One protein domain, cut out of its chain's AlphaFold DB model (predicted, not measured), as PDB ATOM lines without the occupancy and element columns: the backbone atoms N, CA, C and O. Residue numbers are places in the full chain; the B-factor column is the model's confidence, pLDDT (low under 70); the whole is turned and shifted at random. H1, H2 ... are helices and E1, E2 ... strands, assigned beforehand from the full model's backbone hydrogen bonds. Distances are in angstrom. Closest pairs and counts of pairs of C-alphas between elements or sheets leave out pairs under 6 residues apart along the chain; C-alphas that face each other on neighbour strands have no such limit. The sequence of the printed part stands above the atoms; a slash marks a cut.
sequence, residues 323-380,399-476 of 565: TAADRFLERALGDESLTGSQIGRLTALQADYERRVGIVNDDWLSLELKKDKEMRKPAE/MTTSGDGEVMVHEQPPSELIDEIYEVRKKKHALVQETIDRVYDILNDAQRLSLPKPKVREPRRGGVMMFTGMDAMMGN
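This is residues 323 to 380 and 399 to 476 of the 565 residues of an uncharacterized protein of Planctomycetes bacterium (UniProt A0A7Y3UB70). Two long helices, H2 and H3, run side by side in opposite ways, and the shorter H1 packs on both near the end where H2 begins and H3 ends, making a loose three-helix bundle. A small strand hairpin, E1 and E2, lies toward the other end of the long pair; from H4 a long link leads back toward that end, where residues 464 to 476, with H5, stick out. The 136 printed residues have five named helices and two named strands, in the order H1 H2 E1 E2 H3 H4 H5; the sheet has the order E1 - E2 and is antiparallel, and the class is mostly helix. The whole is loose, with a radius of gyration of the C-alphas of 20.5 A, and elongated, spanning 62 by 39 by 27 A.

H1, residues 324 to 333, H2, residues 340 to 375, and H3, residues 415 to 442, form an up-and-down bundle, each running against the one before it. H1 and H2 form a helical hairpin and touch at a shallow tilt of 21 degrees, with the C-alphas of Leu 333 and Ile 343 closest at 6.6 A; H2 touches H1 with residues 343 to 350 alone. H3 touches H1 with residues 432 to 439 alone, at a shallow tilt of 19 degrees and the same way; the closest C-alphas, of Ala 325 and Val 432, are 5.2 A apart. H2 and H3 touch, opposite ways at a shallow tilt of 6 degrees, with the C-alphas of Trp 364 and Val 424 closest at 6.1 A. E1, residues 399 to 401, and E2, residues 407 to 409, form an antiparallel hairpin, with N 408 and O 400 within hydrogen-bond range at 3.1 A. H4, residues 445 to 448, is close to H3 but not clearly touching; the closest C-alphas, of Tyr 440 and Arg 448, are 6.5 A apart. H5, residues 465 to 473, touches no helix. Each O i to N i+4 pair is within hydrogen-bond range in H1, H2 and H3, and 3 of 5 are in H5; H4 is too short for such a pair.

H1 is 14.2 A long and begins at C-alpha 324 (-32.331, 51.443, -27.140). H2 is 51.2 A long, and H3, 41.1 A long, begins at C-alpha 415 (-8.830, 39.670, -17.019). H5 is 12.6 A long and ends at C-alpha 473 (-4.188, 67.283, -19.707).

The two C-alphas farthest apart, of Thr 339 and Glu 380, are 63.5 A apart. Residues 381 to 398 are not printed, and C-alphas 380 and 399 are 19.7 A apart across the cut. The link from H4 to H5, residues 449 to 464, is long. The mean pLDDT of the printed part is 85.4; residues 399 to 411 and 462 to 476 are under 70.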
ATOM      1  N   THR A 323     -33.185  48.786 -23.107       95.75
ATOM      2  CA  THR A 323     -32.206  49.078 -24.149       95.75
ATOM      3  C   THR A 323     -32.720  50.162 -25.101       95.75
ATOM      4  O   THR A 323     -33.848  50.644 -24.985       95.75
ATOM      5  N   ALA A 324     -31.880  50.575 -26.057       95.25
ATOM      6  CA  ALA A 324     -32.331  51.443 -27.140       95.25
ATOM      7  C   ALA A 324     -33.414  50.760 -27.992       95.25
ATOM      8  O   ALA A 324     -34.402  51.409 -28.311       95.25
ATOM      9  N   ALA A 325     -33.279  49.459 -28.274       96.38
ATOM     10  CA  ALA A 325     -34.268  48.688 -29.025       96.38
ATOM     11  C   ALA A 325     -35.631  48.635 -28.318       96.38
ATOM     12  O   ALA A 325     -36.643  48.806 -28.988       96.38
ATOM     13  N   ASP A 326     -35.667  48.480 -26.987       96.44
ATOM     14  CA  ASP A 326     -36.925  48.492 -26.219       96.44
ATOM     15  C   ASP A 326     -37.681  49.813 -26.412       96.44
ATOM     16  O   ASP A 326     -38.836  49.821 -26.829       96.44
ATOM     17  N   ARG A 327     -36.991  50.943 -26.192       95.56
ATOM     18  CA  ARG A 327     -37.570  52.286 -26.380       95.56
ATOM     19  C   ARG A 327     -37.970  52.542 -27.832       95.56
ATOM     20  O   ARG A 327     -38.974  53.200 -28.090       95.56
ATOM     21  N   PHE A 328     -37.181  52.036 -28.780       95.62
ATOM     22  CA  PHE A 328     -37.429  52.208 -30.208       95.62
ATOM     23  C   PHE A 328     -38.670  51.435 -30.667       95.62
ATOM     24  O   PHE A 328     -39.513  51.988 -31.370       95.62
ATOM     25  N   LEU A 329     -38.815  50.182 -30.225       97.56
ATOM     26  CA  LEU A 329     -39.995  49.354 -30.468       97.56
ATOM     27  C   LEU A 329     -41.246  49.950 -29.820       97.56
ATOM     28  O   LEU A 329     -42.275  50.031 -30.483       97.56
ATOM     29  N   GLU A 330     -41.154  50.397 -28.564       97.25
ATOM     30  CA  GLU A 330     -42.256  51.054 -27.850       97.25
ATOM     31  C   GLU A 330     -42.729  52.310 -28.593       97.25
ATOM     32  O   GLU A 330     -43.920  52.463 -28.862       97.25
ATOM     33  N   ARG A 331     -41.793  53.175 -29.004       96.75
ATOM     34  CA  ARG A 331     -42.108  54.385 -29.771       96.75
ATOM     35  C   ARG A 331     -42.724  54.058 -31.129       96.75
ATOM     36  O   ARG A 331     -43.711  54.688 -31.492       96.75
ATOM     37  N   ALA A 332     -42.164  53.090 -31.856       97.44
ATOM     38  CA  ALA A 332     -42.689  52.668 -33.150       97.44
ATOM     39  C   ALA A 332     -44.111  52.113 -33.022       97.44
ATOM     40  O   ALA A 332     -44.984  52.524 -33.773       97.44
ATOM     41  N   LEU A 333     -44.368  51.230 -32.051       97.88
ATOM     42  CA  LEU A 333     -45.695  50.660 -31.792       97.88
ATOM     43  C   LEU A 333     -46.730  51.700 -31.338       97.88
ATOM     44  O   LEU A 333     -47.924  51.470 -31.517       97.88
ATOM     45  N   GLY A 334     -46.284  52.822 -30.767       97.19
ATOM     46  CA  GLY A 334     -47.134  53.952 -30.397       97.19
ATOM     47  C   GLY A 334     -47.527  54.877 -31.556       97.19
ATOM     48  O   GLY A 334     -48.300  55.804 -31.331       97.19
ATOM     49  N   ASP A 335     -47.012  54.669 -32.773       97.62
ATOM     50  CA  ASP A 335     -47.375  55.470 -33.947       97.62
ATOM     51  C   ASP A 335     -48.769  55.070 -34.475       97.62
ATOM     52  O   ASP A 335     -48.998  53.960 -34.961       97.62
ATOM     53  N   GLU A 336     -49.723  55.999 -34.402       97.81
ATOM     54  CA  GLU A 336     -51.115  55.789 -34.823       97.81
ATOM     55  C   GLU A 336     -51.273  55.570 -36.337       97.81
ATOM     56  O   GLU A 336     -52.296  55.055 -36.792       97.81
ATOM     57  N   SER A 337     -50.269  55.942 -37.137       97.62
ATOM     58  CA  SER A 337     -50.279  55.770 -38.593       97.62
ATOM     59  C   SER A 337     -49.945  54.343 -39.043       97.62
ATOM     60  O   SER A 337     -49.993  54.045 -40.243       97.62
ATOM     61  N   LEU A 338     -49.582  53.450 -38.116       98.00
ATOM     62  CA  LEU A 338     -49.225  52.075 -38.441       98.00
ATOM     63  C   LEU A 338     -50.395  51.302 -39.052       98.00
ATOM     64  O   LEU A 338     -51.511  51.246 -38.538       98.00
ATOM     65  N   THR A 339     -50.106  50.585 -40.135       98.19
ATOM     66  CA  THR A 339     -51.053  49.616 -40.690       98.19
ATOM     67  C   THR A 339     -51.139  48.371 -39.802       98.19
ATOM     68  O   THR A 339     -50.162  47.973 -39.164       98.19
ATOM     69  N   GLY A 340     -52.272  47.659 -39.832       97.69
ATOM     70  CA  GLY A 340     -52.429  46.412 -39.066       97.69
ATOM     71  C   GLY A 340     -51.360  45.348 -39.375       97.69
ATOM     72  O   GLY A 340     -50.957  44.595 -38.489       97.69
ATOM     73  N   SER A 341     -50.837  45.319 -40.608       97.94
ATOM     74  CA  SER A 341     -49.719  44.437 -40.973       97.94
ATOM     75  C   SER A 341     -48.403  44.851 -40.302       97.94
ATOM     76  O   SER A 341     -47.669  43.983 -39.829       97.94
ATOM     77  N   GLN A 342     -48.114  46.154 -40.214       98.06
ATOM     78  CA  GLN A 342     -46.926  46.665 -39.524       98.06
ATOM     79  C   GLN A 342     -46.997  46.405 -38.020       98.06
ATOM     80  O   GLN A 342     -46.029  45.888 -37.470       98.06
ATOM     81  N   ILE A 343     -48.149  46.646 -37.382       98.31
ATOM     82  CA  ILE A 343     -48.370  46.334 -35.957       98.31
ATOM     83  C   ILE A 343     -48.078  44.854 -35.686       98.31
ATOM     84  O   ILE A 343     -47.327  44.522 -34.768       98.31
ATOM     85  N   GLY A 344     -48.611  43.954 -36.523       97.94
ATOM     86  CA  GLY A 344     -48.358  42.517 -36.404       97.94
ATOM     87  C   GLY A 344     -46.874  42.153 -36.541       97.94
ATOM     88  O   GLY A 344     -46.366  41.342 -35.765       97.94
ATOM     89  N   ARG A 345     -46.154  42.776 -37.487       98.25
ATOM     90  CA  ARG A 345     -44.708  42.562 -37.680       98.25
ATOM     91  C   ARG A 345     -43.874  43.109 -36.518       98.25
ATOM     92  O   ARG A 345     -42.963  42.415 -36.079       98.25
ATOM     93  N   LEU A 346     -44.186  44.303 -36.013       97.88
ATOM     94  CA  LEU A 346     -43.482  44.925 -34.887       97.88
ATOM     95  C   LEU A 346     -43.711  44.157 -33.583       97.88
ATOM     96  O   LEU A 346     -42.754  43.878 -32.872       97.88
ATOM     97  N   THR A 347     -44.943  43.720 -33.314       97.94
ATOM     98  CA  THR A 347     -45.261  42.896 -32.133       97.94
ATOM     99  C   THR A 347     -44.512  41.560 -32.174       97.94
ATOM    100  O   THR A 347     -43.951  41.112 -31.175       97.94
ATOM    101  N   ALA A 348     -44.454  40.921 -33.349       98.00
ATOM    102  CA  ALA A 348     -43.682  39.694 -33.528       98.00
ATOM    103  C   ALA A 348     -42.169  39.927 -33.359       98.00
ATOM    104  O   ALA A 348     -41.487  39.086 -32.773       98.00
ATOM    105  N   LEU A 349     -41.649  41.061 -33.849       98.19
ATOM    106  CA  LEU A 349     -40.253  41.461 -33.673       98.19
ATOM    107  C   LEU A 349     -39.921  41.723 -32.197       98.19
ATOM    108  O   LEU A 349     -38.891  41.251 -31.729       98.19
ATOM    109  N   GLN A 350     -40.805  42.397 -31.458       98.12
ATOM    110  CA  GLN A 350     -40.651  42.635 -30.024       98.12
ATOM    111  C   GLN A 350     -40.568  41.321 -29.241       98.12
ATOM    112  O   GLN A 350     -39.616  41.112 -28.495       98.12
ATOM    113  N   ALA A 351     -41.496  40.388 -29.470       97.94
ATOM    114  CA  ALA A 351     -41.475  39.087 -28.799       97.94
ATOM    115  C   ALA A 351     -40.213  38.263 -29.132       97.94
ATOM    116  O   ALA A 351     -39.692  37.529 -28.287       97.94
ATOM    117  N   ASP A 352     -39.708  38.366 -30.368       98.06
ATOM    118  CA  ASP A 352     -38.449  37.729 -30.757       98.06
ATOM    119  C   ASP A 352     -37.241  38.362 -30.058       98.06
ATOM    120  O   ASP A 352     -36.403  37.645 -29.502       98.06
ATOM    121  N   TYR A 353     -37.190  39.694 -30.038       98.06
ATOM    122  CA  TYR A 353     -36.154  40.460 -29.362       98.06
ATOM    123  C   TYR A 353     -36.107  40.142 -27.865       98.06
ATOM    124  O   TYR A 353     -35.050  39.758 -27.367       98.06
ATOM    125  N   GLU A 354     -37.243  40.200 -27.165       97.12
ATOM    126  CA  GLU A 354     -37.350  39.918 -25.727       97.12
ATOM    127  C   GLU A 354     -36.812  38.526 -25.364       97.12
ATOM    128  O   GLU A 354     -36.091  38.350 -24.378       97.12
ATOM    129  N   ARG A 355     -37.109  37.522 -26.195       97.88
ATOM    130  CA  ARG A 355     -36.583  36.164 -26.024       97.88
ATOM    131  C   ARG A 355     -35.069  36.111 -26.225       97.88
ATOM    132  O   ARG A 355     -34.376  35.486 -25.425       97.88
ATOM    133  N   ARG A 356     -34.549  36.738 -27.284       98.19
ATOM    134  CA  ARG A 356     -33.113  36.719 -27.616       98.19
ATOM    135  C   ARG A 356     -32.288  37.509 -26.603       98.19
ATOM    136  O   ARG A 356     -31.261  37.014 -26.147       98.19
ATOM    137  N   VAL A 357     -32.749  38.695 -26.205       97.44
ATOM    138  CA  VAL A 357     -32.067  39.520 -25.200       97.44
ATOM    139  C   VAL A 357     -32.125  38.861 -23.825       97.44
ATOM    140  O   VAL A 357     -31.166  38.976 -23.070       97.44
ATOM    141  N   GLY A 358     -33.190  38.108 -23.519       96.38
ATOM    142  CA  GLY A 358     -33.281  37.281 -22.316       96.38
ATOM    143  C   GLY A 358     -32.120  36.291 -22.193       96.38
ATOM    144  O   GLY A 358     -31.458  36.275 -21.163       96.38
ATOM    145  N   ILE A 359     -31.806  35.555 -23.265       97.62
ATOM    146  CA  ILE A 359     -30.677  34.606 -23.295       97.62
ATOM    147  C   ILE A 359     -29.346  35.331 -23.044       97.62
ATOM    148  O   ILE A 359     -28.562  34.917 -22.197       97.62
ATOM    149  N   VAL A 360     -29.110  36.453 -23.733       97.94
ATOM    150  CA  VAL A 360     -27.875  37.240 -23.570       97.94
ATOM    151  C   VAL A 360     -27.765  37.838 -22.159       97.94
ATOM    152  O   VAL A 360     -26.674  37.915 -21.596       97.94
ATOM    153  N   ASN A 361     -28.885  38.257 -21.568       97.19
ATOM    154  CA  ASN A 361     -28.930  38.760 -20.198       97.19
ATOM    155  C   ASN A 361     -28.644  37.649 -19.175       97.19
ATOM    156  O   ASN A 361     -27.955  37.920 -18.196       97.19
ATOM    157  N   ASP A 362     -29.131  36.426 -19.396       97.00
ATOM    158  CA  ASP A 362     -28.853  35.276 -18.527       97.00
ATOM    159  C   ASP A 362     -27.366  34.877 -18.591       97.00
ATOM    160  O   ASP A 362     -26.739  34.667 -17.546       97.00
ATOM    161  N   ASP A 363     -26.771  34.878 -19.791       97.31
ATOM    162  CA  ASP A 363     -25.328  34.688 -19.978       97.31
ATOM    163  C   ASP A 363     -24.540  35.757 -19.204       97.31
ATOM    164  O   ASP A 363     -23.646  35.432 -18.419       97.31
ATOM    165  N   TRP A 364     -24.909  37.036 -19.350       97.38
ATOM    166  CA  TRP A 364     -24.251  38.132 -18.633       97.38
ATOM    167  C   TRP A 364     -24.415  37.992 -17.114       97.38
ATOM    168  O   TRP A 364     -23.445  38.131 -16.367       97.38
ATOM    169  N   LEU A 365     -25.619  37.674 -16.637       96.56
ATOM    170  CA  LEU A 365     -25.882  37.480 -15.215       96.56
ATOM    171  C   LEU A 365     -24.988  36.377 -14.639       96.56
ATOM    172  O   LEU A 365     -24.422  36.555 -13.561       96.56
ATOM    173  N   SER A 366     -24.816  35.266 -15.358       96.75
ATOM    174  CA  SER A 366     -23.958  34.166 -14.913       96.75
ATOM    175  C   SER A 366     -22.500  34.605 -14.710       96.75
ATOM    176  O   SER A 366     -21.886  34.264 -13.695       96.75
ATOM    177  N   LEU A 367     -21.976  35.443 -15.613       96.12
ATOM    178  CA  LEU A 367     -20.628  36.005 -15.528       96.12
ATOM    179  C   LEU A 367     -20.494  37.010 -14.382       96.12
ATOM    180  O   LEU A 367     -19.493  37.000 -13.671       96.12
ATOM    181  N   GLU A 368     -21.505  37.848 -14.154       94.38
ATOM    182  CA  GLU A 368     -21.521  38.795 -13.033       94.38
ATOM    183  C   GLU A 368     -21.591  38.080 -11.677       94.38
ATOM    184  O   GLU A 368     -20.913  38.482 -10.733       94.38
ATOM    185  N   LEU A 369     -22.335  36.974 -11.581       93.56
ATOM    186  CA  LEU A 369     -22.362  36.131 -10.383       93.56
ATOM    187  C   LEU A 369     -21.033  35.395 -10.165       93.56
ATOM    188  O   LEU A 369     -20.567  35.310  -9.028       93.56
ATOM    189  N   LYS A 370     -20.401  34.896 -11.237       94.56
ATOM    190  CA  LYS A 370     -19.051  34.308 -11.181       94.56
ATOM    191  C   LYS A 370     -18.039  35.353 -10.705       94.56
ATOM    192  O   LYS A 370     -17.304  35.092  -9.759       94.56
ATOM    193  N   LYS A 371     -18.080  36.561 -11.272       92.25
ATOM    194  CA  LYS A 371     -17.255  37.700 -10.853       92.25
ATOM    195  C   LYS A 371     -17.467  38.042  -9.380       92.25
ATOM    196  O   LYS A 371     -16.496  38.136  -8.645       92.25
ATOM    197  N   ASP A 372     -18.710  38.190  -8.925       90.94
ATOM    198  CA  ASP A 372     -19.022  38.460  -7.514       90.94
ATOM    199  C   ASP A 372     -18.454  37.370  -6.590       90.94
ATOM    200  O   ASP A 372     -17.830  37.686  -5.579       90.94
ATOM    201  N   LYS A 373     -18.580  36.090  -6.966       91.12
ATOM    202  CA  LYS A 373     -17.994  34.970  -6.217       91.12
ATOM    203  C   LYS A 373     -16.468  35.062  -6.124       91.12
ATOM    204  O   LYS A 373     -15.935  34.924  -5.026       91.12
ATOM    205  N   GLU A 374     -15.781  35.331  -7.234       89.50
ATOM    206  CA  GLU A 374     -14.320  35.497  -7.251       89.50
ATOM    207  C   GLU A 374     -13.880  36.692  -6.402       89.50
ATOM    208  O   GLU A 374     -12.964  36.588  -5.592       89.50
ATOM    209  N   MET A 375     -14.589  37.816  -6.500       85.38
ATOM    210  CA  MET A 375     -14.276  39.015  -5.724       85.38
ATOM    211  C   MET A 375     -14.508  38.824  -4.221       85.38
ATOM    212  O   MET A 375     -13.965  39.577  -3.416       85.38
ATOM    213  N   ARG A 376     -15.347  37.875  -3.802       87.12
ATOM    214  CA  ARG A 376     -15.619  37.600  -2.380       87.12
ATOM    215  C   ARG A 376     -14.547  36.755  -1.703       87.12
ATOM    216  O   ARG A 376     -14.549  36.696  -0.475       87.12
ATOM    217  N   LYS A 377     -13.645  36.123  -2.458       86.44
ATOM    218  CA  LYS A 377     -12.507  35.411  -1.873       86.44
ATOM    219  C   LYS A 377     -11.676  36.377  -1.008       86.44
ATOM    220  O   LYS A 377     -11.488  37.534  -1.406       86.44
ATOM    221  N   PRO A 378     -11.164  35.947   0.159       81.69
ATOM    222  CA  PRO A 378     -10.223  36.738   0.945       81.69
ATOM    223  C   PRO A 378      -9.071  37.253   0.074       81.69
ATOM    224  O   PRO A 378      -8.609  36.557  -0.832       81.69
ATOM    225  N   ALA A 379      -8.595  38.471   0.338       76.75
ATOM    226  CA  ALA A 379      -7.489  39.060  -0.422       76.75
ATOM    227  C   ALA A 379      -6.241  38.157  -0.425       76.75
ATOM    228  O   ALA A 379      -5.595  38.022  -1.456       76.75
ATOM    229  N   GLU A 380      -5.960  37.466   0.684       77.88
ATOM    230  CA  GLU A 380      -4.848  36.512   0.792       77.88
ATOM    231  C   GLU A 380      -4.992  35.293  -0.128       77.88
ATOM    232  O   GLU A 380      -4.005  34.832  -0.693       77.88
ATOM    233  N   MET A 399      -7.127  54.718  -5.105       58.38
ATOM    234  CA  MET A 399      -8.082  55.335  -4.207       58.38
ATOM    235  C   MET A 399      -8.836  56.387  -5.006       58.38
ATOM    236  O   MET A 399      -8.356  57.499  -5.205       58.38
ATOM    237  N   THR A 400     -10.014  56.028  -5.501       59.59
ATOM    238  CA  THR A 400     -10.961  57.034  -5.979       59.59
ATOM    239  C   THR A 400     -11.812  57.460  -4.793       59.59
ATOM    240  O   THR A 400     -12.470  56.617  -4.178       59.59
ATOM    241  N   THR A 401     -11.790  58.747  -4.459       52.66
ATOM    242  CA  THR A 401     -12.756  59.353  -3.541       52.66
ATOM    243  C   THR A 401     -14.049  59.592  -4.316       52.66
ATOM    244  O   THR A 401     -14.063  60.303  -5.322       52.66
ATOM    245  N   SER A 402     -15.153  58.973  -3.903       54.28
ATOM    246  CA  SER A 402     -16.469  59.391  -4.389       54.28
ATOM    247  C   SER A 402     -16.853  60.739  -3.764       54.28
ATOM    248  O   SER A 402     -16.283  61.167  -2.762       54.28
ATOM    249  N   GLY A 403     -17.805  61.452  -4.377       46.41
ATOM    250  CA  GLY A 403     -18.220  62.798  -3.945       46.41
ATOM    251  C   GLY A 403     -18.843  62.881  -2.542       46.41
ATOM    252  O   GLY A 403     -19.096  63.977  -2.057       46.41
ATOM    253  N   ASP A 404     -19.082  61.745  -1.890       51.59
ATOM    254  CA  ASP A 404     -19.497  61.593  -0.491       51.59
ATOM    255  C   ASP A 404     -18.323  61.282   0.466       51.59
ATOM    256  O   ASP A 404     -18.537  61.044   1.655       51.59
ATOM    257  N   GLY A 405     -17.085  61.296  -0.041       55.66
ATOM    258  CA  GLY A 405     -15.869  61.017   0.720       55.66
ATOM    259  C   GLY A 405     -15.585  59.527   0.938       55.66
ATOM    260  O   GLY A 405     -14.650  59.198   1.667       55.66
ATOM    261  N   GLU A 406     -16.349  58.611   0.328       55.38
ATOM    262  CA  GLU A 406     -16.071  57.174   0.425       55.38
ATOM    263  C   GLU A 406     -14.879  56.813  -0.484       55.38
ATOM    264  O   GLU A 406     -14.892  57.039  -1.694       55.38
ATOM    265  N   VAL A 407     -13.800  56.271   0.090       57.06
ATOM    266  CA  VAL A 407     -12.683  55.748  -0.709       57.06
ATOM    267  C   VAL A 407     -12.995  54.330  -1.143       57.06
ATOM    268  O   VAL A 407     -13.056  53.396  -0.340       57.06
ATOM    269  N   MET A 408     -13.159  54.174  -2.448       60.62
ATOM    270  CA  MET A 408     -13.430  52.891  -3.074       60.62
ATOM    271  C   MET A 408     -12.113  52.286  -3.541       60.62
ATOM    272  O   MET A 408     -11.457  52.797  -4.444       60.62
ATOM    273  N   VAL A 409     -11.731  51.170  -2.925       63.00
ATOM    274  CA  VAL A 409     -10.631  50.345  -3.419       63.00
ATOM    275  C   VAL A 409     -11.202  49.469  -4.526       63.00
ATOM    276  O   VAL A 409     -11.876  48.468  -4.272       63.00
ATOM    277  N   HIS A 410     -10.967  49.866  -5.773       66.38
ATOM    278  CA  HIS A 410     -11.398  49.091  -6.928       66.38
ATOM    279  C   HIS A 410     -10.404  47.970  -7.219       66.38
ATOM    280  O   HIS A 410      -9.449  48.115  -7.976       66.38
ATOM    281  N   GLU A 411     -10.652  46.813  -6.622       69.38
ATOM    282  CA  GLU A 411      -9.992  45.588  -7.051       69.38
ATOM    283  C   GLU A 411     -10.519  45.176  -8.433       69.38
ATOM    284  O   GLU A 411     -11.731  45.048  -8.644       69.38
ATOM    285  N   GLN A 412      -9.608  44.961  -9.383       75.75
ATOM    286  CA  GLN A 412      -9.986  44.470 -10.702       75.75
ATOM    287  C   GLN A 412     -10.235  42.953 -10.664       75.75
ATOM    288  O   GLN A 412      -9.451  42.215 -10.052       75.75
ATOM    289  N   PRO A 413     -11.317  42.476 -11.305       80.06
ATOM    290  CA  PRO A 413     -11.558  41.048 -11.479       80.06
ATOM    291  C   PRO A 413     -10.503  40.424 -12.417       80.06
ATOM    292  O   PRO A 413      -9.799  41.159 -13.109       80.06
ATOM    293  N   PRO A 414     -10.401  39.080 -12.468       84.19
ATOM    294  CA  PRO A 414      -9.576  38.381 -13.456       84.19
ATOM    295  C   PRO A 414      -9.824  38.896 -14.881       84.19
ATOM    296  O   PRO A 414     -10.982  39.075 -15.273       84.19
ATOM    297  N   SER A 415      -8.759  39.118 -15.655       84.12
ATOM    298  CA  SER A 415      -8.830  39.670 -17.019       84.12
ATOM    299  C   SER A 415      -9.738  38.848 -17.940       84.12
ATOM    300  O   SER A 415     -10.550  39.418 -18.663       84.12
ATOM    301  N   GLU A 416      -9.694  37.519 -17.830       89.69
ATOM    302  CA  GLU A 416     -10.554  36.602 -18.591       89.69
ATOM    303  C   GLU A 416     -12.050  36.888 -18.382       89.69
ATOM    304  O   GLU A 416     -12.821  36.925 -19.338       89.69
ATOM    305  N   LEU A 417     -12.471  37.172 -17.142       90.88
ATOM    306  CA  LEU A 417     -13.867  37.511 -16.846       90.88
ATOM    307  C   LEU A 417     -14.266  38.869 -17.426       90.88
ATOM    308  O   LEU A 417     -15.424  39.056 -17.801       90.88
ATOM    309  N   ILE A 418     -13.336  39.825 -17.485       90.00
ATOM    310  CA  ILE A 418     -13.582  41.131 -18.113       90.00
ATOM    311  C   ILE A 418     -13.848  40.936 -19.605       90.00
ATOM    312  O   ILE A 418     -14.807  41.509 -20.127       90.00
ATOM    313  N   ASP A 419     -13.049  40.099 -20.261       91.56
ATOM    314  CA  ASP A 419     -13.171  39.810 -21.688       91.56
ATOM    315  C   ASP A 419     -14.440  39.001 -21.999       91.56
ATOM    316  O   ASP A 419     -15.186  39.357 -22.911       91.56
ATOM    317  N   GLU A 420     -14.780  37.996 -21.184       95.31
ATOM    318  CA  GLU A 420     -16.052  37.264 -21.300       95.31
ATOM    319  C   GLU A 420     -17.263  38.211 -21.169       95.31
ATOM    320  O   GLU A 420     -18.195  38.164 -21.980       95.31
ATOM    321  N   ILE A 421     -17.250  39.118 -20.181       94.19
ATOM    322  CA  ILE A 421     -18.318  40.113 -19.992       94.19
ATOM    323  C   ILE A 421     -18.376  41.084 -21.178       94.19
ATOM    324  O   ILE A 421     -19.468  41.468 -21.607       94.19
ATOM    325  N   TYR A 422     -17.224  41.492 -21.710       94.19
ATOM    326  CA  TYR A 422     -17.142  42.367 -22.875       94.19
ATOM    327  C   TYR A 422     -17.786  41.726 -24.112       94.19
ATOM    328  O   TYR A 422     -18.637  42.349 -24.749       94.19
ATOM    329  N   GLU A 423     -17.480  40.460 -24.393       96.19
ATOM    330  CA  GLU A 423     -18.063  39.737 -25.527       96.19
ATOM    331  C   GLU A 423     -19.586  39.589 -25.405       96.19
ATOM    332  O   GLU A 423     -20.317  39.755 -26.385       96.19
ATOM    333  N   VAL A 424     -20.111  39.346 -24.199       96.69
ATOM    334  CA  VAL A 424     -21.568  39.297 -23.985       96.69
ATOM    335  C   VAL A 424     -22.219  40.671 -24.190       96.69
ATOM    336  O   VAL A 424     -23.284  40.762 -24.808       96.69
ATOM    337  N   ARG A 425     -21.574  41.763 -23.762       95.19
ATOM    338  CA  ARG A 425     -22.056  43.130 -24.040       95.19
ATOM    339  C   ARG A 425     -22.071  43.433 -25.533       95.19
ATOM    340  O   ARG A 425     -23.052  43.996 -26.015       95.19
ATOM    341  N   LYS A 426     -21.034  43.020 -26.264       96.12
ATOM    342  CA  LYS A 426     -20.959  43.142 -27.725       96.12
ATOM    343  C   LYS A 426     -22.092  42.385 -28.411       96.12
ATOM    344  O   LYS A 426     -22.779  42.956 -29.252       96.12
ATOM    345  N   LYS A 427     -22.372  41.145 -27.993       97.12
ATOM    346  CA  LYS A 427     -23.529  40.373 -28.486       97.12
ATOM    347  C   LYS A 427     -24.855  41.089 -28.227       97.12
ATOM    348  O   LYS A 427     -25.703  41.141 -29.116       97.12
ATOM    349  N   LYS A 428     -25.038  41.658 -27.029       96.62
ATOM    350  CA  LYS A 428     -26.249  42.417 -26.687       96.62
ATOM    351  C   LYS A 428     -26.404  43.658 -27.562       96.62
ATOM    352  O   LYS A 428     -27.500  43.927 -28.042       96.62
ATOM    353  N   HIS A 429     -25.322  44.402 -27.761       95.44
ATOM    354  CA  HIS A 429     -25.302  45.597 -28.602       95.44
ATOM    355  C   HIS A 429     -25.622  45.271 -30.066       95.44
ATOM    356  O   HIS A 429     -26.533  45.875 -30.627       95.44
ATOM    357  N   ALA A 430     -24.996  44.237 -30.634       96.19
ATOM    358  CA  ALA A 430     -25.301  43.770 -31.985       96.19
ATOM    359  C   ALA A 430     -26.781  43.375 -32.142       96.19
ATOM    360  O   ALA A 430     -27.417  43.729 -33.130       96.19
ATOM    361  N   LEU A 431     -27.357  42.701 -31.139       97.75
ATOM    362  CA  LEU A 431     -28.781  42.355 -31.124       97.75
ATOM    363  C   LEU A 431     -29.687  43.598 -31.076       97.75
ATOM    364  O   LEU A 431     -30.741  43.618 -31.716       97.75
ATOM    365  N   VAL A 432     -29.301  44.626 -30.313       96.31
ATOM    366  CA  VAL A 432     -30.015  45.912 -30.258       96.31
ATOM    367  C   VAL A 432     -30.001  46.588 -31.629       96.31
ATOM    368  O   VAL A 432     -31.068  46.976 -32.101       96.31
ATOM    369  N   GLN A 433     -28.837  46.676 -32.279       96.44
ATOM    370  CA  GLN A 433     -28.710  47.282 -33.608       96.44
ATOM    371  C   GLN A 433     -29.539  46.528 -34.654       96.44
ATOM    372  O   GLN A 433     -30.376  47.130 -35.317       96.44
ATOM    373  N   GLU A 434     -29.396  45.199 -34.720       97.31
ATOM    374  CA  GLU A 434     -30.163  44.351 -35.644       97.31
ATOM    375  C   GLU A 434     -31.677  44.568 -35.484       97.31
ATOM    376  O   GLU A 434     -32.428  44.606 -36.457       97.31
ATOM    377  N   THR A 435     -32.146  44.713 -34.244       97.75
ATOM    378  CA  THR A 435     -33.569  44.928 -33.964       97.75
ATOM    379  C   THR A 435     -34.032  46.292 -34.452       97.75
ATOM    380  O   THR A 435     -35.094  46.381 -35.064       97.75
ATOM    381  N   ILE A 436     -33.238  47.339 -34.223       96.88
ATOM    382  CA  ILE A 436     -33.525  48.690 -34.710       96.88
ATOM    383  C   ILE A 436     -33.593  48.700 -36.240       96.88
ATOM    384  O   ILE A 436     -34.586  49.171 -36.790       96.88
ATOM    385  N   ASP A 437     -32.617  48.105 -36.927       96.31
ATOM    386  CA  ASP A 437     -32.598  48.031 -38.395       96.31
ATOM    387  C   ASP A 437     -33.856  47.326 -38.932       96.31
ATOM    388  O   ASP A 437     -34.523  47.804 -39.852       96.31
ATOM    389  N   ARG A 438     -34.278  46.237 -38.275       97.81
ATOM    390  CA  ARG A 438     -35.513  45.521 -38.629       97.81
ATOM    391  C   ARG A 438     -36.781  46.336 -38.374       97.81
ATOM    392  O   ARG A 438     -37.763  46.127 -39.084       97.81
ATOM    393  N   VAL A 439     -36.793  47.242 -37.392       97.62
ATOM    394  CA  VAL A 439     -37.893  48.208 -37.226       97.62
ATOM    395  C   VAL A 439     -37.923  49.157 -38.420       97.62
ATOM    396  O   VAL A 439     -38.982  49.313 -39.028       97.62
ATOM    397  N   TYR A 440     -36.779  49.721 -38.820       96.50
ATOM    398  CA  TYR A 440     -36.693  50.588 -40.000       96.50
ATOM    399  C   TYR A 440     -37.217  49.894 -41.264       96.50
ATOM    400  O   TYR A 440     -37.990  50.497 -42.006       96.50
ATOM    401  N   ASP A 441     -36.908  48.614 -41.475       97.31
ATOM    402  CA  ASP A 441     -37.412  47.822 -42.610       97.31
ATOM    403  C   ASP A 441     -38.935  47.579 -42.603       97.31
ATOM    404  O   ASP A 441     -39.528  47.227 -43.630       97.31
ATOM    405  N   ILE A 442     -39.593  47.702 -41.449       98.00
ATOM    406  CA  ILE A 442     -41.054  47.560 -41.329       98.00
ATOM    407  C   ILE A 442     -41.763  48.893 -41.613       98.00
ATOM    408  O   ILE A 442     -42.892  48.895 -42.116       98.00
ATOM    409  N   LEU A 443     -41.122  50.011 -41.287       97.75
ATOM    410  CA  LEU A 443     -41.697  51.350 -41.361       97.75
ATOM    411  C   LEU A 443     -41.501  51.995 -42.735       97.75
ATOM    412  O   LEU A 443     -40.527  51.725 -43.433       97.75
ATOM    413  N   ASN A 444     -42.434  52.869 -43.115       97.75
ATOM    414  CA  ASN A 444     -42.275  53.729 -44.290       97.75
ATOM    415  C   ASN A 444     -41.465  54.995 -43.949       97.75
ATOM    416  O   ASN A 444     -41.223  55.289 -42.781       97.75
ATOM    417  N   ASP A 445     -41.069  55.769 -44.960       97.38
ATOM    418  CA  ASP A 445     -40.191  56.932 -44.763       97.38
ATOM    419  C   ASP A 445     -40.796  58.022 -43.868       97.38
ATOM    420  O   ASP A 445     -40.090  58.594 -43.041       97.38
ATOM    421  N   ALA A 446     -42.108  58.263 -43.957       96.81
ATOM    422  CA  ALA A 446     -42.782  59.232 -43.094       96.81
ATOM    423  C   ALA A 446     -42.768  58.796 -41.617       96.81
ATOM    424  O   ALA A 446     -42.522  59.611 -40.732       96.81
ATOM    425  N   GLN A 447     -42.965  57.503 -41.355       96.94
ATOM    426  CA  GLN A 447     -42.916  56.921 -40.009       96.94
ATOM    427  C   GLN A 447     -41.494  56.937 -39.443       96.94
ATOM    428  O   GLN A 447     -41.294  57.281 -38.281       96.94
ATOM    429  N   ARG A 448     -40.490  56.627 -40.274       96.62
ATOM    430  CA  ARG A 448     -39.067  56.666 -39.897       96.62
ATOM    431  C   ARG A 448     -38.630  58.056 -39.443       96.62
ATOM    432  O   ARG A 448     -37.911  58.158 -38.458       96.62
ATOM    433  N   LEU A 449     -39.102  59.110 -40.112       95.44
ATOM    434  CA  LEU A 449     -38.813  60.500 -39.738       95.44
ATOM    435  C   LEU A 449     -39.385  60.895 -38.369       95.44
ATOM    436  O   LEU A 449     -38.917  61.858 -37.772       95.44
ATOM    437  N   SER A 450     -40.391  60.171 -37.872       93.88
ATOM    438  CA  SER A 450     -40.999  60.434 -36.564       93.88
ATOM    439  C   SER A 450     -40.244  59.775 -35.400       93.88
ATOM    440  O   SER A 450     -40.515  60.066 -34.227       93.88
ATOM    441  N   LEU A 451     -39.315  58.866 -35.719       93.94
ATOM    442  CA  LEU A 451     -38.505  58.149 -34.748       93.94
ATOM    443  C   LEU A 451     -37.176  58.873 -34.497       93.94
ATOM    444  O   LEU A 451     -36.605  59.456 -35.420       93.94
ATOM    445  N   PRO A 452     -36.650  58.825 -33.261       91.00
ATOM    446  CA  PRO A 452     -35.340  59.394 -32.965       91.00
ATOM    447  C   PRO A 452     -34.253  58.686 -33.785       91.00
ATOM    448  O   PRO A 452     -34.316  57.475 -33.998       91.00
ATOM    449  N   LYS A 453     -33.215  59.410 -34.220       89.62
ATOM    450  CA  LYS A 453     -32.067  58.775 -34.882       89.62
ATOM    451  C   LYS A 453     -31.423  57.766 -33.912       89.62
ATOM    452  O   LYS A 453     -31.138  58.124 -32.766       89.62
ATOM    453  N   PRO A 454     -31.200  56.505 -34.317       82.62
ATOM    454  CA  PRO A 454     -30.664  55.496 -33.420       82.62
ATOM    455  C   PRO A 454     -29.186  55.782 -33.139       82.62
ATOM    456  O   PRO A 454     -28.320  55.486 -33.953       82.62
ATOM    457  N   LYS A 455     -28.882  56.337 -31.962       84.44
ATOM    458  CA  LYS A 455     -27.506  56.435 -31.457       84.44
ATOM    459  C   LYS A 455     -27.156  55.134 -30.723       84.44
ATOM    460  O   LYS A 455     -27.476  54.967 -29.545       84.44
ATOM    461  N   VAL A 456     -26.534  54.181 -31.416       81.69
ATOM    462  CA  VAL A 456     -26.162  52.869 -30.855       81.69
ATOM    463  C   VAL A 456     -24.643  52.794 -30.702       81.69
ATOM    464  O   VAL A 456     -23.924  52.346 -31.586       81.69
ATOM    465  N   ARG A 457     -24.133  53.247 -29.553       83.56
ATOM    466  CA  ARG A 457     -22.686  53.295 -29.268       83.56
ATOM    467  C   ARG A 457     -22.113  51.914 -28.998       83.56
ATOM    468  O   ARG A 457     -22.663  51.202 -28.157       83.56
ATOM    469  N   GLU A 458     -21.012  51.560 -29.657       83.62
ATOM    470  CA  GLU A 458     -20.309  50.307 -29.369       83.62
ATOM    471  C   GLU A 458     -19.927  50.215 -27.881       83.62
ATOM    472  O   GLU A 458     -19.575  51.221 -27.249       83.62
ATOM    473  N   PRO A 459     -20.017  49.020 -27.271       83.88
ATOM    474  CA  PRO A 459     -19.607  48.855 -25.889       83.88
ATOM    475  C   PRO A 459     -18.101  49.101 -25.782       83.88
ATOM    476  O   PRO A 459     -17.308  48.408 -26.406       83.88
ATOM    477  N   ARG A 460     -17.693  50.054 -24.941       82.75
ATOM    478  CA  ARG A 460     -16.274  50.274 -24.628       82.75
ATOM    479  C   ARG A 460     -15.729  49.115 -23.778       82.75
ATOM    480  O   ARG A 460     -16.406  48.645 -22.852       82.75
ATOM    481  N   ARG A 461     -14.486  48.684 -24.033       80.31
ATOM    482  CA  ARG A 461     -13.746  47.774 -23.139       80.31
ATOM    483  C   ARG A 461     -13.411  48.561 -21.870       80.31
ATOM    484  O   ARG A 461     -12.526  49.410 -21.863       80.31
ATOM    485  N   GLY A 462     -14.223  48.393 -20.827       61.50
ATOM    486  CA  GLY A 462     -14.115  49.202 -19.611       61.50
ATOM    487  C   GLY A 462     -12.754  49.011 -18.940       61.50
ATOM    488  O   GLY A 462     -12.443  47.892 -18.551       61.50
ATOM    489  N   GLY A 463     -11.968  50.085 -18.794       52.09
ATOM    490  CA  GLY A 463     -10.740  50.050 -17.990       52.09
ATOM    491  C   GLY A 463      -9.644  51.076 -18.304       52.09
ATOM    492  O   GLY A 463      -8.823  51.304 -17.426       52.09
ATOM    493  N   VAL A 464      -9.604  51.705 -19.488       46.34
ATOM    494  CA  VAL A 464      -8.357  52.383 -19.934       46.34
ATOM    495  C   VAL A 464      -8.426  53.921 -20.018       46.34
ATOM    496  O   VAL A 464      -7.410  54.584 -19.858       46.34
ATOM    497  N   MET A 465      -9.603  54.531 -20.186       43.53
ATOM    498  CA  MET A 465      -9.682  55.951 -20.601       43.53
ATOM    499  C   MET A 465      -9.480  57.013 -19.502       43.53
ATOM    500  O   MET A 465      -9.269  58.173 -19.834       43.53
ATOM    501  N   MET A 466      -9.532  56.678 -18.206       48.44
ATOM    502  CA  MET A 466      -9.331  57.703 -17.157       48.44
ATOM    503  C   MET A 466      -7.863  58.146 -17.023       48.44
ATOM    504  O   MET A 466      -7.615  59.234 -16.517       48.44
ATOM    505  N   PHE A 467      -6.896  57.347 -17.489       43.28
ATOM    506  CA  PHE A 467      -5.470  57.681 -17.359       43.28
ATOM    507  C   PHE A 467      -4.920  58.475 -18.537       43.28
ATOM    508  O   PHE A 467      -4.187  59.438 -18.333       43.28
ATOM    509  N   THR A 468      -5.300  58.121 -19.765       49.62
ATOM    510  CA  THR A 468      -4.749  58.778 -20.957       49.62
ATOM    511  C   THR A 468      -5.185  60.236 -21.066       49.62
ATOM    512  O   THR A 468      -4.401  61.067 -21.507       49.62
ATOM    513  N   GLY A 469      -6.392  60.576 -20.600       46.72
ATOM    514  CA  GLY A 469      -6.872  61.960 -20.593       46.72
ATOM    515  C   GLY A 469      -6.185  62.852 -19.555       46.72
ATOM    516  O   GLY A 469      -5.904  64.010 -19.843       46.72
ATOM    517  N   MET A 470      -5.881  62.333 -18.360       43.31
ATOM    518  CA  MET A 470      -5.366  63.148 -17.252       43.31
ATOM    519  C   MET A 470      -3.862  63.431 -17.388       43.31
ATOM    520  O   MET A 470      -3.442  64.560 -17.149       43.31
ATOM    521  N   ASP A 471      -3.069  62.466 -17.868       44.59
ATOM    522  CA  ASP A 471      -1.646  62.687 -18.177       44.59
ATOM    523  C   ASP A 471      -1.449  63.588 -19.412       44.59
ATOM    524  O   ASP A 471      -0.537  64.421 -19.427       44.59
ATOM    525  N   ALA A 472      -2.343  63.493 -20.408       48.53
ATOM    526  CA  ALA A 472      -2.368  64.405 -21.553       48.53
ATOM    527  C   ALA A 472      -2.794  65.831 -21.149       48.53
ATOM    528  O   ALA A 472      -2.193  66.803 -21.600       48.53
ATOM    529  N   MET A 473      -3.776  65.978 -20.247       46.47
ATOM    530  CA  MET A 473      -4.188  67.283 -19.707       46.47
ATOM    531  C   MET A 473      -3.138  67.917 -18.785       46.47
ATOM    532  O   MET A 473      -3.051  69.140 -18.719       46.47
ATOM    533  N   MET A 474      -2.327  67.115 -18.089       55.62
ATOM    534  CA  MET A 474      -1.247  67.613 -17.226       55.62
ATOM    535  C   MET A 474       0.064  67.889 -17.978       55.62
ATOM    536  O   MET A 474       1.051  68.254 -17.344       55.62
ATOM    537  N   GLY A 475       0.090  67.734 -19.310       47.88
ATOM    538  CA  GLY A 475       1.231  68.096 -20.162       47.88
ATOM    539  C   GLY A 475       2.519  67.313 -19.886       47.88
ATOM    540  O   GLY A 475       3.587  67.729 -20.329       47.88
ATOM    541  N   ASN A 476       2.435  66.204 -19.146       48.97
ATOM    542  CA  ASN A 476       3.599  65.495 -18.606       48.97
ATOM    543  C   ASN A 476       3.898  64.163 -19.310       48.97
ATOM    544  O   ASN A 476       4.881  63.509 -18.959       48.97
TER     545      ASN A 476